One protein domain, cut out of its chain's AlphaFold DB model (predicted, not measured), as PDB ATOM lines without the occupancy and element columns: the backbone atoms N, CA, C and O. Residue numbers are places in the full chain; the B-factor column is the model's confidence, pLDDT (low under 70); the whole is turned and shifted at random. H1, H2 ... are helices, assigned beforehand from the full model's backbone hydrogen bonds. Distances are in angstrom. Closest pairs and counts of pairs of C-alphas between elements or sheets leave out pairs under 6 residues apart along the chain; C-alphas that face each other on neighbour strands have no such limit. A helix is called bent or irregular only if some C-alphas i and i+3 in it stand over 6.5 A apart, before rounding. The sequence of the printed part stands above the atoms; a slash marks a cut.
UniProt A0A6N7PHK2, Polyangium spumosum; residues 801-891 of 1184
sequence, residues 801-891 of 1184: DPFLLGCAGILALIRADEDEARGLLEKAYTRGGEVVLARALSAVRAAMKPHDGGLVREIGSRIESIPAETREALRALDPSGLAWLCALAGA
ATOM      1  N   ASP A 801     -39.858  26.386 -18.097       67.62
ATOM      2  CA  ASP A 801     -38.995  27.571 -18.068       67.62
ATOM      3  C   ASP A 801     -37.863  27.370 -17.038       67.62
ATOM      4  O   ASP A 801     -38.153  27.192 -15.846       67.62
ATOM      5  N   PRO A 802     -36.583  27.417 -17.459       71.12
ATOM      6  CA  PRO A 802     -35.430  27.276 -16.571       71.12
ATOM      7  C   PRO A 802     -35.470  28.235 -15.373       71.12
ATOM      8  O   PRO A 802     -35.027  27.883 -14.280       71.12
ATOM      9  N   PHE A 803     -36.051  29.426 -15.543       76.12
ATOM     10  CA  PHE A 803     -36.219  30.391 -14.460       76.12
ATOM     11  C   PHE A 803     -37.203  29.905 -13.388       76.12
ATOM     12  O   PHE A 803     -36.915  30.020 -12.199       76.12
ATOM     13  N   LEU A 804     -38.340  29.323 -13.787       79.88
ATOM     14  CA  LEU A 804     -39.341  28.804 -12.846       79.88
ATOM     15  C   LEU A 804     -38.834  27.555 -12.118       79.88
ATOM     16  O   LEU A 804     -39.068  27.427 -10.916       79.88
ATOM     17  N   LEU A 805     -38.080  26.694 -12.814       81.81
ATOM     18  CA  LEU A 805     -37.341  25.577 -12.209       81.81
ATOM     19  C   LEU A 805     -36.373  26.079 -11.126       81.81
ATOM     20  O   LEU A 805     -36.363  25.550 -10.015       81.81
ATOM     21  N   GLY A 806     -35.622  27.146 -11.420       82.94
ATOM     22  CA  GLY A 806     -34.731  27.794 -10.459       82.94
ATOM     23  C   GLY A 806     -35.476  28.342  -9.237       82.94
ATOM     24  O   GLY A 806     -35.093  28.058  -8.104       82.94
ATOM     25  N   CYS A 807     -36.577  29.075  -9.438       85.81
ATOM     26  CA  CYS A 807     -37.382  29.612  -8.337       85.81
ATOM     27  C   CYS A 807     -37.981  28.501  -7.458       85.81
ATOM     28  O   CYS A 807     -37.926  28.598  -6.232       85.81
ATOM     29  N   ALA A 808     -38.529  27.442  -8.064       89.31
ATOM     30  CA  ALA A 808     -39.091  26.304  -7.340       89.31
ATOM     31  C   ALA A 808     -38.019  25.552  -6.534       89.31
ATOM     32  O   ALA A 808     -38.239  25.260  -5.358       89.31
ATOM     33  N   GLY A 809     -36.838  25.323  -7.121       88.69
ATOM     34  CA  GLY A 809     -35.703  24.700  -6.436       88.69
ATOM     35  C   GLY A 809     -35.215  25.504  -5.226       88.69
ATOM     36  O   GLY A 809     -34.961  24.933  -4.168       88.69
ATOM     37  N   ILE A 810     -35.167  26.838  -5.331       87.31
ATOM     38  CA  ILE A 810     -34.813  27.717  -4.203       87.31
ATOM     39  C   ILE A 810     -35.868  27.646  -3.087       87.31
ATOM     40  O   ILE A 810     -35.510  27.614  -1.914       87.31
ATOM     41  N   LEU A 811     -37.166  27.585  -3.407       88.06
ATOM     42  CA  LEU A 811     -38.207  27.450  -2.378       88.06
ATOM     43  C   LEU A 811     -38.221  26.067  -1.709       88.06
ATOM     44  O   LEU A 811     -38.456  25.990  -0.501       88.06
ATOM     45  N   ALA A 812     -37.961  24.991  -2.460       87.00
ATOM     46  CA  ALA A 812     -37.779  23.646  -1.905       87.00
ATOM     47  C   ALA A 812     -36.615  23.628  -0.906       87.00
ATOM     48  O   ALA A 812     -36.733  23.101   0.202       87.00
ATOM     49  N   LEU A 813     -35.537  24.335  -1.245       83.62
ATOM     50  CA  LEU A 813     -34.396  24.505  -0.368       83.62
ATOM     51  C   LEU A 813     -34.737  25.259   0.927       83.62
ATOM     52  O   LEU A 813     -34.335  24.821   2.002       83.62
ATOM     53  N   ILE A 814     -35.509  26.350   0.854       81.44
ATOM     54  CA  ILE A 814     -35.979  27.075   2.052       81.44
ATOM     55  C   ILE A 814     -36.788  26.155   2.984       81.44
ATOM     56  O   ILE A 814     -36.791  26.343   4.197       81.44
ATOM     57  N   ARG A 815     -37.473  25.149   2.426       83.62
ATOM     58  CA  ARG A 815     -38.261  24.154   3.170       83.62
ATOM     59  C   ARG A 815     -37.498  22.905   3.588       83.62
ATOM     60  O   ARG A 815     -38.106  22.004   4.156       83.62
ATOM     61  N   ALA A 816     -36.194  22.862   3.356       80.44
ATOM     62  CA  ALA A 816     -35.371  21.700   3.648       80.44
ATOM     63  C   ALA A 816     -35.706  20.418   2.888       80.44
ATOM     64  O   ALA A 816     -35.356  19.336   3.351       80.44
ATOM     65  N   ASP A 817     -36.266  20.549   1.688       84.25
ATOM     66  CA  ASP A 817     -36.398  19.440   0.745       84.25
ATOM     67  C   ASP A 817     -35.196  19.423  -0.217       84.25
ATOM     68  O   ASP A 817     -35.200  20.040  -1.284       84.25
ATOM     69  N   GLU A 818     -34.101  18.787   0.216       81.50
ATOM     70  CA  GLU A 818     -32.828  18.793  -0.522       81.50
ATOM     71  C   GLU A 818     -32.870  17.998  -1.823       81.50
ATOM     72  O   GLU A 818     -32.232  18.392  -2.802       81.50
ATOM     73  N   ASP A 819     -33.605  16.891  -1.844       83.69
ATOM     74  CA  ASP A 819     -33.679  16.022  -3.015       83.69
ATOM     75  C   ASP A 819     -34.514  16.670  -4.121       83.69
ATOM     76  O   ASP A 819     -34.100  16.667  -5.287       83.69
ATOM     77  N   GLU A 820     -35.629  17.318  -3.763       86.75
ATOM     78  CA  GLU A 820     -36.403  18.127  -4.704       86.75
ATOM     79  C   GLU A 820     -35.593  19.334  -5.205       86.75
ATOM     80  O   GLU A 820     -35.530  19.579  -6.415       86.75
ATOM     81  N   ALA A 821     -34.934  20.067  -4.299       87.50
ATOM     82  CA  ALA A 821     -34.127  21.231  -4.660       87.50
ATOM     83  C   ALA A 821     -33.014  20.864  -5.653       87.50
ATOM     84  O   ALA A 821     -32.860  21.537  -6.674       87.50
ATOM     85  N   ARG A 822     -32.280  19.771  -5.401       87.25
ATOM     86  CA  ARG A 822     -31.201  19.291  -6.277       87.25
ATOM     87  C   ARG A 822     -31.718  18.984  -7.684       87.25
ATOM     88  O   ARG A 822     -31.185  19.516  -8.654       87.25
ATOM     89  N   GLY A 823     -32.795  18.203  -7.794       86.94
ATOM     90  CA  GLY A 823     -33.353  17.808  -9.090       86.94
ATOM     91  C   GLY A 823     -33.912  18.976  -9.914       86.94
ATOM     92  O   GLY A 823     -33.795  18.980 -11.141       86.94
ATOM     93  N   LEU A 824     -34.512  19.984  -9.269       89.00
ATOM     94  CA  LEU A 824     -35.031  21.172  -9.958       89.00
ATOM     95  C   LEU A 824     -33.912  22.136 -10.379       89.00
ATOM     96  O   LEU A 824     -33.932  22.641 -11.504       89.00
ATOM     97  N   LEU A 825     -32.920  22.365  -9.511       88.44
ATOM     98  CA  LEU A 825     -31.785  23.247  -9.800       88.44
ATOM     99  C   LEU A 825     -30.873  22.672 -10.891       88.44
ATOM    100  O   LEU A 825     -30.438  23.422 -11.762       88.44
ATOM    101  N   GLU A 826     -30.652  21.354 -10.918       87.88
ATOM    102  CA  GLU A 826     -29.921  20.671 -11.997       87.88
ATOM    103  C   GLU A 826     -30.610  20.868 -13.357       87.88
ATOM    104  O   GLU A 826     -29.974  21.250 -14.344       87.88
ATOM    105  N   LYS A 827     -31.938  20.697 -13.421       82.50
ATOM    106  CA  LYS A 827     -32.728  20.948 -14.641       82.50
ATOM    107  C   LYS A 827     -32.693  22.417 -15.075       82.50
ATOM    108  O   LYS A 827     -32.633  22.701 -16.270       82.50
ATOM    109  N   ALA A 828     -32.731  23.354 -14.127       79.56
ATOM    110  CA  ALA A 828     -32.606  24.782 -14.419       79.56
ATOM    111  C   ALA A 828     -31.222  25.116 -14.997       79.56
ATOM    112  O   ALA A 828     -31.121  25.794 -16.020       79.56
ATOM    113  N   TYR A 829     -30.161  24.593 -14.379       80.62
ATOM    114  CA  TYR A 829     -28.781  24.842 -14.785       80.62
ATOM    115  C   TYR A 829     -28.442  24.204 -16.135       80.62
ATOM    116  O   TYR A 829     -27.876  24.861 -17.002       80.62
ATOM    117  N   THR A 830     -28.840  22.953 -16.366       77.19
ATOM    118  CA  THR A 830     -28.613  22.265 -17.652       77.19
ATOM    119  C   THR A 830     -29.269  22.982 -18.833       77.19
ATOM    120  O   THR A 830     -28.731  22.945 -19.937       77.19
ATOM    121  N   ARG A 831     -30.400  23.666 -18.611       72.81
ATOM    122  CA  ARG A 831     -31.116  24.414 -19.655       72.81
ATOM    123  C   ARG A 831     -30.709  25.885 -19.776       72.81
ATOM    124  O   ARG A 831     -30.856  26.453 -20.852       72.81
ATOM    125  N   GLY A 832     -30.267  26.515 -18.688       63.00
ATOM    126  CA  GLY A 832     -30.114  27.973 -18.598       63.00
ATOM    127  C   GLY A 832     -28.783  28.476 -18.034       63.00
ATOM    128  O   GLY A 832     -28.542  29.684 -18.006       63.00
ATOM    129  N   GLY A 833     -27.923  27.569 -17.577       74.81
ATOM    130  CA  GLY A 833     -26.648  27.876 -16.944       74.81
ATOM    131  C   GLY A 833     -26.772  28.726 -15.677       74.81
ATOM    132  O   GLY A 833     -27.826  28.833 -15.046       74.81
ATOM    133  N   GLU A 834     -25.661  29.359 -15.312       77.19
ATOM    134  CA  GLU A 834     -25.540  30.203 -14.117       77.19
ATOM    135  C   GLU A 834     -26.449  31.442 -14.163       77.19
ATOM    136  O   GLU A 834     -27.049  31.807 -13.154       77.19
ATOM    137  N   VAL A 835     -26.615  32.052 -15.342       67.62
ATOM    138  CA  VAL A 835     -27.403  33.284 -15.533       67.62
ATOM    139  C   VAL A 835     -28.858  33.096 -15.095       67.62
ATOM    140  O   VAL A 835     -29.446  33.970 -14.455       67.62
ATOM    141  N   VAL A 836     -29.445  31.937 -15.399       69.69
ATOM    142  CA  VAL A 836     -30.821  31.623 -15.007       69.69
ATOM    143  C   VAL A 836     -30.953  31.450 -13.495       69.69
ATOM    144  O   VAL A 836     -31.905  31.973 -12.911       69.69
ATOM    145  N   LEU A 837     -30.002  30.767 -12.851       77.88
ATOM    146  CA  LEU A 837     -30.003  30.606 -11.395       77.88
ATOM    147  C   LEU A 837     -29.809  31.948 -10.679       77.88
ATOM    148  O   LEU A 837     -30.517  32.228  -9.711       77.88
ATOM    149  N   ALA A 838     -28.932  32.810 -11.196       73.94
ATOM    150  CA  ALA A 838     -28.729  34.164 -10.686       73.94
ATOM    151  C   ALA A 838     -30.027  34.982 -10.742       73.94
ATOM    152  O   ALA A 838     -30.424  35.615  -9.759       73.94
ATOM    153  N   ARG A 839     -30.742  34.905 -11.872       71.56
ATOM    154  CA  ARG A 839     -32.031  35.581 -12.052       71.56
ATOM    155  C   ARG A 839     -33.091  35.051 -11.090       71.56
ATOM    156  O   ARG A 839     -33.807  35.844 -10.481       71.56
ATOM    157  N   ALA A 840     -33.193  33.730 -10.941       74.25
ATOM    158  CA  ALA A 840     -34.145  33.096 -10.033       74.25
ATOM    159  C   ALA A 840     -33.894  33.498  -8.571       74.25
ATOM    160  O   ALA A 840     -34.834  33.874  -7.867       74.25
ATOM    161  N   LEU A 841     -32.629  33.494  -8.138       81.25
ATOM    162  CA  LEU A 841     -32.229  33.935  -6.802       81.25
ATOM    163  C   LEU A 841     -32.572  35.405  -6.562       81.25
ATOM    164  O   LEU A 841     -33.153  35.735  -5.528       81.25
ATOM    165  N   SER A 842     -32.268  36.279  -7.523       76.00
ATOM    166  CA  SER A 842     -32.605  37.702  -7.441       76.00
ATOM    167  C   SER A 842     -34.118  37.924  -7.308       76.00
ATOM    168  O   SER A 842     -34.563  38.643  -6.413       76.00
ATOM    169  N   ALA A 843     -34.925  37.234  -8.121       71.44
ATOM    170  CA  ALA A 843     -36.381  37.360  -8.096       71.44
ATOM    171  C   ALA A 843     -37.003  36.887  -6.771       71.44
ATOM    172  O   ALA A 843     -37.863  37.570  -6.212       71.44
ATOM    173  N   VAL A 844     -36.560  35.740  -6.237       78.38
ATOM    174  CA  VAL A 844     -37.055  35.217  -4.950       78.38
ATOM    175  C   VAL A 844     -36.666  36.152  -3.799       78.38
ATOM    176  O   VAL A 844     -37.510  36.462  -2.959       78.38
ATOM    177  N   ARG A 845     -35.431  36.675  -3.791       76.81
ATOM    178  CA  ARG A 845     -34.985  37.674  -2.805       76.81
ATOM    179  C   ARG A 845     -35.815  38.952  -2.879       76.81
ATOM    180  O   ARG A 845     -36.357  39.394  -1.873       76.81
ATOM    181  N   ALA A 846     -35.995  39.506  -4.076       73.19
ATOM    182  CA  ALA A 846     -36.803  40.705  -4.276       73.19
ATOM    183  C   ALA A 846     -38.252  40.515  -3.796       73.19
ATOM    184  O   ALA A 846     -38.823  41.422  -3.189       73.19
ATOM    185  N   ALA A 847     -38.834  39.331  -3.998       73.44
ATOM    186  CA  ALA A 847     -40.162  39.008  -3.487       73.44
ATOM    187  C   ALA A 847     -40.211  38.885  -1.949       73.44
ATOM    188  O   ALA A 847     -41.251  39.117  -1.342       73.44
ATOM    189  N   MET A 848     -39.090  38.561  -1.303       73.62
ATOM    190  CA  MET A 848     -38.985  38.372   0.146       73.62
ATOM    191  C   MET A 848     -38.360  39.558   0.898       73.62
ATOM    192  O   MET A 848     -38.167  39.453   2.108       73.62
ATOM    193  N   LYS A 849     -38.100  40.689   0.229       64.81
ATOM    194  CA  LYS A 849     -37.342  41.862   0.722       64.81
ATOM    195  C   LYS A 849     -37.604  42.327   2.173       64.81
ATOM    196  O   LYS A 849     -36.644  42.745   2.817       64.81
ATOM    197  N   PRO A 850     -38.825  42.268   2.753       55.41
ATOM    198  CA  PRO A 850     -39.020  42.579   4.178       55.41
ATOM    199  C   PRO A 850     -38.283  41.628   5.145       55.41
ATOM    200  O   PRO A 850     -38.045  41.993   6.291       55.41
ATOM    201  N   HIS A 851     -37.912  40.426   4.686       53.41
ATOM    202  CA  HIS A 851     -37.359  39.312   5.468       53.41
ATOM    203  C   HIS A 851     -36.098  38.694   4.844       53.41
ATOM    204  O   HIS A 851     -35.812  37.520   5.089       53.41
ATOM    205  N   ASP A 852     -35.311  39.455   4.071       55.22
ATOM    206  CA  ASP A 852     -34.069  38.983   3.417       55.22
ATOM    207  C   ASP A 852     -33.133  38.193   4.363       55.22
ATOM    208  O   ASP A 852     -32.424  37.278   3.942       55.22
ATOM    209  N   GLY A 853     -33.185  38.477   5.670       57.66
ATOM    210  CA  GLY A 853     -32.427  37.761   6.696       57.66
ATOM    211  C   GLY A 853     -32.811  36.290   6.913       57.66
ATOM    212  O   GLY A 853     -32.021  35.576   7.514       57.66
ATOM    213  N   GLY A 854     -33.980  35.819   6.467       63.75
ATOM    214  CA  GLY A 854     -34.393  34.412   6.571       63.75
ATOM    215  C   GLY A 854     -33.805  33.543   5.459       63.75
ATOM    216  O   GLY A 854     -33.153  32.545   5.740       63.75
ATOM    217  N   LEU A 855     -33.962  33.975   4.203       62.50
ATOM    218  CA  LEU A 855     -33.440  33.271   3.024       62.50
ATOM    219  C   LEU A 855     -31.909  33.179   3.046       62.50
ATOM    220  O   LEU A 855     -31.348  32.102   2.869       62.50
ATOM    221  N   VAL A 856     -31.233  34.297   3.333       65.00
ATOM    222  CA  VAL A 856     -29.765  34.334   3.439       65.00
ATOM    223  C   VAL A 856     -29.269  33.482   4.613       65.00
ATOM    224  O   VAL A 856     -28.234  32.833   4.500       65.00
ATOM    225  N   ARG A 857     -30.008  33.433   5.730       67.56
ATOM    226  CA  ARG A 857     -29.660  32.595   6.891       67.56
ATOM    227  C   ARG A 857     -29.862  31.112   6.615       67.56
ATOM    228  O   ARG A 857     -29.032  30.329   7.050       67.56
ATOM    229  N   GLU A 858     -30.910  30.731   5.893       68.62
ATOM    230  CA  GLU A 858     -31.173  29.335   5.531       68.62
ATOM    231  C   GLU A 858     -30.134  28.822   4.523       68.62
ATOM    232  O   GLU A 858     -29.521  27.778   4.743       68.62
ATOM    233  N   ILE A 859     -29.833  29.609   3.481       66.19
ATOM    234  CA  ILE A 859     -28.719  29.329   2.558       66.19
ATOM    235  C   ILE A 859     -27.396  29.272   3.339       66.19
ATOM    236  O   ILE A 859     -26.619  28.333   3.183       66.19
ATOM    237  N   GLY A 860     -27.161  30.229   4.239       67.25
ATOM    238  CA  GLY A 860     -25.984  30.265   5.105       67.25
ATOM    239  C   GLY A 860     -25.856  29.038   6.012       67.25
ATOM    240  O   GLY A 860     -24.769  28.480   6.113       67.25
ATOM    241  N   SER A 861     -26.955  28.579   6.617       70.69
ATOM    242  CA  SER A 861     -27.017  27.390   7.478       70.69
ATOM    243  C   SER A 861     -26.702  26.107   6.710       70.69
ATOM    244  O   SER A 861     -26.078  25.201   7.256       70.69
ATOM    245  N   ARG A 862     -27.090  26.023   5.434       71.19
ATOM    246  CA  ARG A 862     -26.727  24.894   4.566       71.19
ATOM    247  C   ARG A 862     -25.298  24.978   4.063       71.19
ATOM    248  O   ARG A 862     -24.630  23.964   3.949       71.19
ATOM    249  N   ILE A 863     -24.786  26.180   3.825       67.31
ATOM    250  CA  ILE A 863     -23.360  26.364   3.551       67.31
ATOM    251  C   ILE A 863     -22.526  25.902   4.762       67.31
ATOM    252  O   ILE A 863     -21.485  25.272   4.585       67.31
ATOM    253  N   GLU A 864     -23.005  26.121   5.992       69.19
ATOM    254  CA  GLU A 864     -22.357  25.627   7.218       69.19
ATOM    255  C   GLU A 864     -22.339  24.093   7.359       69.19
ATOM    256  O   GLU A 864     -21.523  23.579   8.125       69.19
ATOM    257  N   SER A 865     -23.165  23.338   6.621       70.81
ATOM    258  CA  SER A 865     -23.142  21.866   6.650       70.81
ATOM    259  C   SER A 865     -22.105  21.239   5.699       70.81
ATOM    260  O   SER A 865     -21.834  20.043   5.783       70.81
ATOM    261  N   ILE A 866     -21.465  22.041   4.839       65.88
ATOM    262  CA  ILE A 866     -20.427  21.624   3.877       65.88
ATOM    263  C   ILE A 866     -19.057  21.524   4.576       65.88
ATOM    264  O   ILE A 866     -18.802  22.327   5.478       65.88
ATOM    265  N   PRO A 867     -18.134  20.621   4.173       76.62
ATOM    266  CA  PRO A 867     -16.751  20.606   4.664       76.62
ATOM    267  C   PRO A 867     -16.079  21.991   4.664       76.62
ATOM    268  O   PRO A 867     -16.266  22.777   3.735       76.62
ATOM    269  N   ALA A 868     -15.293  22.284   5.706       73.38
ATOM    270  CA  ALA A 868     -14.764  23.625   5.989       73.38
ATOM    271  C   ALA A 868     -13.970  24.244   4.821       73.38
ATOM    272  O   ALA A 868     -14.178  25.407   4.492       73.38
ATOM    273  N   GLU A 869     -13.143  23.453   4.134       72.44
ATOM    274  CA  GLU A 869     -12.332  23.908   2.994       72.44
ATOM    275  C   GLU A 869     -13.198  24.374   1.808       72.44
ATOM    276  O   GLU A 869     -12.972  25.432   1.224       72.44
ATOM    277  N   THR A 870     -14.248  23.616   1.474       63.06
ATOM    278  CA  THR A 870     -15.200  23.962   0.404       63.06
ATOM    279  C   THR A 870     -16.107  25.123   0.813       63.06
ATOM    280  O   THR A 870     -16.453  25.970  -0.009       63.06
ATOM    281  N   ARG A 871     -16.468  25.190   2.098       68.81
ATOM    282  CA  ARG A 871     -17.271  26.265   2.686       68.81
ATOM    283  C   ARG A 871     -16.564  27.618   2.609       68.81
ATOM    284  O   ARG A 871     -17.184  28.599   2.205       68.81
ATOM    285  N   GLU A 872     -15.288  27.677   2.984       70.81
ATOM    286  CA  GLU A 872     -14.485  28.904   2.934       70.81
ATOM    287  C   GLU A 872     -14.254  29.370   1.491       70.81
ATOM    288  O   GLU A 872     -14.403  30.559   1.205       70.81
ATOM    289  N   ALA A 873     -14.009  28.441   0.562       65.50
ATOM    290  CA  ALA A 873     -13.884  28.750  -0.863       65.50
ATOM    291  C   ALA A 873     -15.184  29.318  -1.465       65.50
ATOM    292  O   ALA A 873     -15.149  30.337  -2.153       65.50
ATOM    293  N   LEU A 874     -16.342  28.707  -1.177       62.75
ATOM    294  CA  LEU A 874     -17.647  29.184  -1.658       62.75
ATOM    295  C   LEU A 874     -18.008  30.563  -1.088       62.75
ATOM    296  O   LEU A 874     -18.490  31.421  -1.825       62.75
ATOM    297  N   ARG A 875     -17.728  30.804   0.200       66.38
ATOM    298  CA  ARG A 875     -17.943  32.112   0.848       66.38
ATOM    299  C   ARG A 875     -17.062  33.217   0.275       66.38
ATOM    300  O   ARG A 875     -17.506  34.360   0.210       66.38
ATOM    301  N   ALA A 876     -15.832  32.886  -0.116       67.88
ATOM    302  CA  ALA A 876     -14.904  33.830  -0.728       67.88
ATOM    303  C   ALA A 876     -15.281  34.174  -2.178       67.88
ATOM    304  O   ALA A 876     -15.070  35.305  -2.610       67.88
ATOM    305  N   LEU A 877     -15.835  33.208  -2.919       62.75
ATOM    306  CA  LEU A 877     -16.243  33.379  -4.316       62.75
ATOM    307  C   LEU A 877     -17.556  34.149  -4.456       62.75
ATOM    308  O   LEU A 877     -17.690  34.947  -5.380       62.75
ATOM    309  N   ASP A 878     -18.520  33.908  -3.566       67.25
ATOM    310  CA  ASP A 878     -19.839  34.511  -3.694       67.25
ATOM    311  C   ASP A 878     -20.612  34.592  -2.358       67.25
ATOM    312  O   ASP A 878     -21.218  33.611  -1.908       67.25
ATOM    313  N   PRO A 879     -20.691  35.789  -1.746       63.56
ATOM    314  CA  PRO A 879     -21.489  36.038  -0.546       63.56
ATOM    315  C   PRO A 879     -23.002  35.858  -0.746       63.56
ATOM    316  O   PRO A 879     -23.745  35.824   0.235       63.56
ATOM    317  N   SER A 880     -23.486  35.804  -1.995       66.75
ATOM    318  CA  SER A 880     -24.913  35.714  -2.314       66.75
ATOM    319  C   SER A 880     -25.470  34.285  -2.292       66.75
ATOM    320  O   SER A 880     -26.684  34.121  -2.158       66.75
ATOM    321  N   GLY A 881     -24.604  33.264  -2.360       72.38
ATOM    322  CA  GLY A 881     -24.972  31.843  -2.350       72.38
ATOM    323  C   GLY A 881     -25.277  31.234  -3.727       72.38
ATOM    324  O   GLY A 881     -25.568  30.040  -3.801       72.38
ATOM    325  N   LEU A 882     -25.173  32.002  -4.814       78.94
ATOM    326  CA  LEU A 882     -25.271  31.544  -6.204       78.94
ATOM    327  C   LEU A 882     -24.210  30.489  -6.546       78.94
ATOM    328  O   LEU A 882     -24.556  29.463  -7.128       78.94
ATOM    329  N   ALA A 883     -22.950  30.681  -6.141       75.19
ATOM    330  CA  ALA A 883     -21.892  29.691  -6.397       75.19
ATOM    331  C   ALA A 883     -22.228  28.322  -5.780       75.19
ATOM    332  O   ALA A 883     -21.970  27.271  -6.369       75.19
ATOM    333  N   TRP A 884     -22.866  28.334  -4.608       77.06
ATOM    334  CA  TRP A 884     -23.329  27.121  -3.952       77.06
ATOM    335  C   TRP A 884     -24.573  26.522  -4.626       77.06
ATOM    336  O   TRP A 884     -24.632  25.306  -4.784       77.06
ATOM    337  N   LEU A 885     -25.524  27.338  -5.101       82.31
ATOM    338  CA  LEU A 885     -26.653  26.845  -5.909       82.31
ATOM    339  C   LEU A 885     -26.176  26.158  -7.197       82.31
ATOM    340  O   LEU A 885     -26.689  25.096  -7.544       82.31
ATOM    341  N   CYS A 886     -25.170  26.718  -7.875       81.31
ATOM    342  CA  CYS A 886     -24.542  26.102  -9.046       81.31
ATOM    343  C   CYS A 886     -23.869  24.766  -8.695       81.31
ATOM    344  O   CYS A 886     -24.031  23.785  -9.418       81.31
ATOM    345  N   ALA A 887     -23.160  24.699  -7.563       76.88
ATOM    346  CA  ALA A 887     -22.556  23.456  -7.084       76.88
ATOM    347  C   ALA A 887     -23.614  22.391  -6.738       76.88
ATOM    348  O   ALA A 887     -23.460  21.226  -7.102       76.88
ATOM    349  N   LEU A 888     -24.717  22.786  -6.087       78.88
ATOM    350  CA  LEU A 888     -25.842  21.901  -5.769       78.88
ATOM    351  C   LEU A 888     -26.539  21.382  -7.036       78.88
ATOM    352  O   LEU A 888     -26.979  20.237  -7.057       78.88
ATOM    353  N   ALA A 889     -26.581  22.185  -8.103       81.81
ATOM    354  CA  ALA A 889     -27.075  21.798  -9.425       81.81
ATOM    355  C   ALA A 889     -26.134  20.844 -10.194       81.81
ATOM    356  O   ALA A 889     -26.415  20.511 -11.344       81.81
ATOM    357  N   GLY A 890     -25.013  20.420  -9.597       72.25
ATOM    358  CA  GLY A 890     -24.069  19.480 -10.204       72.25
ATOM    359  C   GLY A 890     -23.013  20.123 -11.108       72.25
ATOM    360  O   GLY A 890     -22.321  19.404 -11.832       72.25
ATOM    361  N   ALA A 891     -22.843  21.452 -11.078       65.50
ATOM    362  CA  ALA A 891     -21.747  22.101 -11.790       65.50
ATOM    363  C   ALA A 891     -20.410  21.683 -11.157       65.50
ATOM    364  O   ALA A 891     -20.083  22.073 -10.034       65.50
TER     365      ALA A 891
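Overview. This is residues 801 to 891 of the 1184 residues of a protein of Polyangium spumosum (UniProt A0A6N7PHK2). A V-shaped helical frame: H2b folds back on itself at a kink of 136 degrees near residue 850, and H4 lies between its two ends. Its first limb packs beside the hairpin of H1 and H2a, its second runs toward H3 at the far side, and residues 846 to 851 stick out at the tip. The printed part has 91 residues, with four named helices, H1 to H4, and no named strand: all helix. It is compact, with a radius of gyration of the C-alphas of 12.0 A and spans of 34 by 31 by 22 A.

Along the chain. H1, residues 802 to 814, begins at C-alpha 802 (-35.430, 27.276, -16.571) and is 18.6 A long. H2, residues 818 to 863, was assigned as one helix by its hydrogen bonds but is bent: C-alphas 831 and 834 are 9.8 A apart. Its arms are H2a, residues 818 to 831, 20.0 A, and H2b, residues 834 to 863, 18.2 A and irregular, with C-alphas 850 and 853 8.5 A apart. H3, residues 868 to 877, spans 14.3 A; H4, residues 882 to 888, spans 9.7 A and ends at C-alpha 888 (-25.842, 21.901, -5.769).

Arrangement. H1 and H2a form a hairpin and touch, closest at the C-alphas of Gly 809 and Ala 821, 4.2 A. H1 touches H2b, the same way at a shallow tilt of 10 degrees, closest at the C-alphas of Cys 807 and Ala 840, 5.0 A. H4 touches H2b, about perpendicular at 88 degrees, closest at the C-alphas of Ala 838 and Leu 882, 6.2 A. H3 and H4 only just touch, only at the corner, with 3 pairs of C-alphas within 8 A, the closest those of Leu 874 and Ala 883, 6.4 A. Every O i to N i+4 pair is within hydrogen-bond range in H1, H2a, H3 and H4; in H2b 21 of 26 are.

Size, cuts and confidence. The C-alphas of Asp 801 and Ala 868 are farthest apart, 34.4 A. The printed part has no cut, and its three links are tight. Mean pLDDT of the printed part is 74.5; 30 residues are under 70, among them 849 to 860 and 873 to 880.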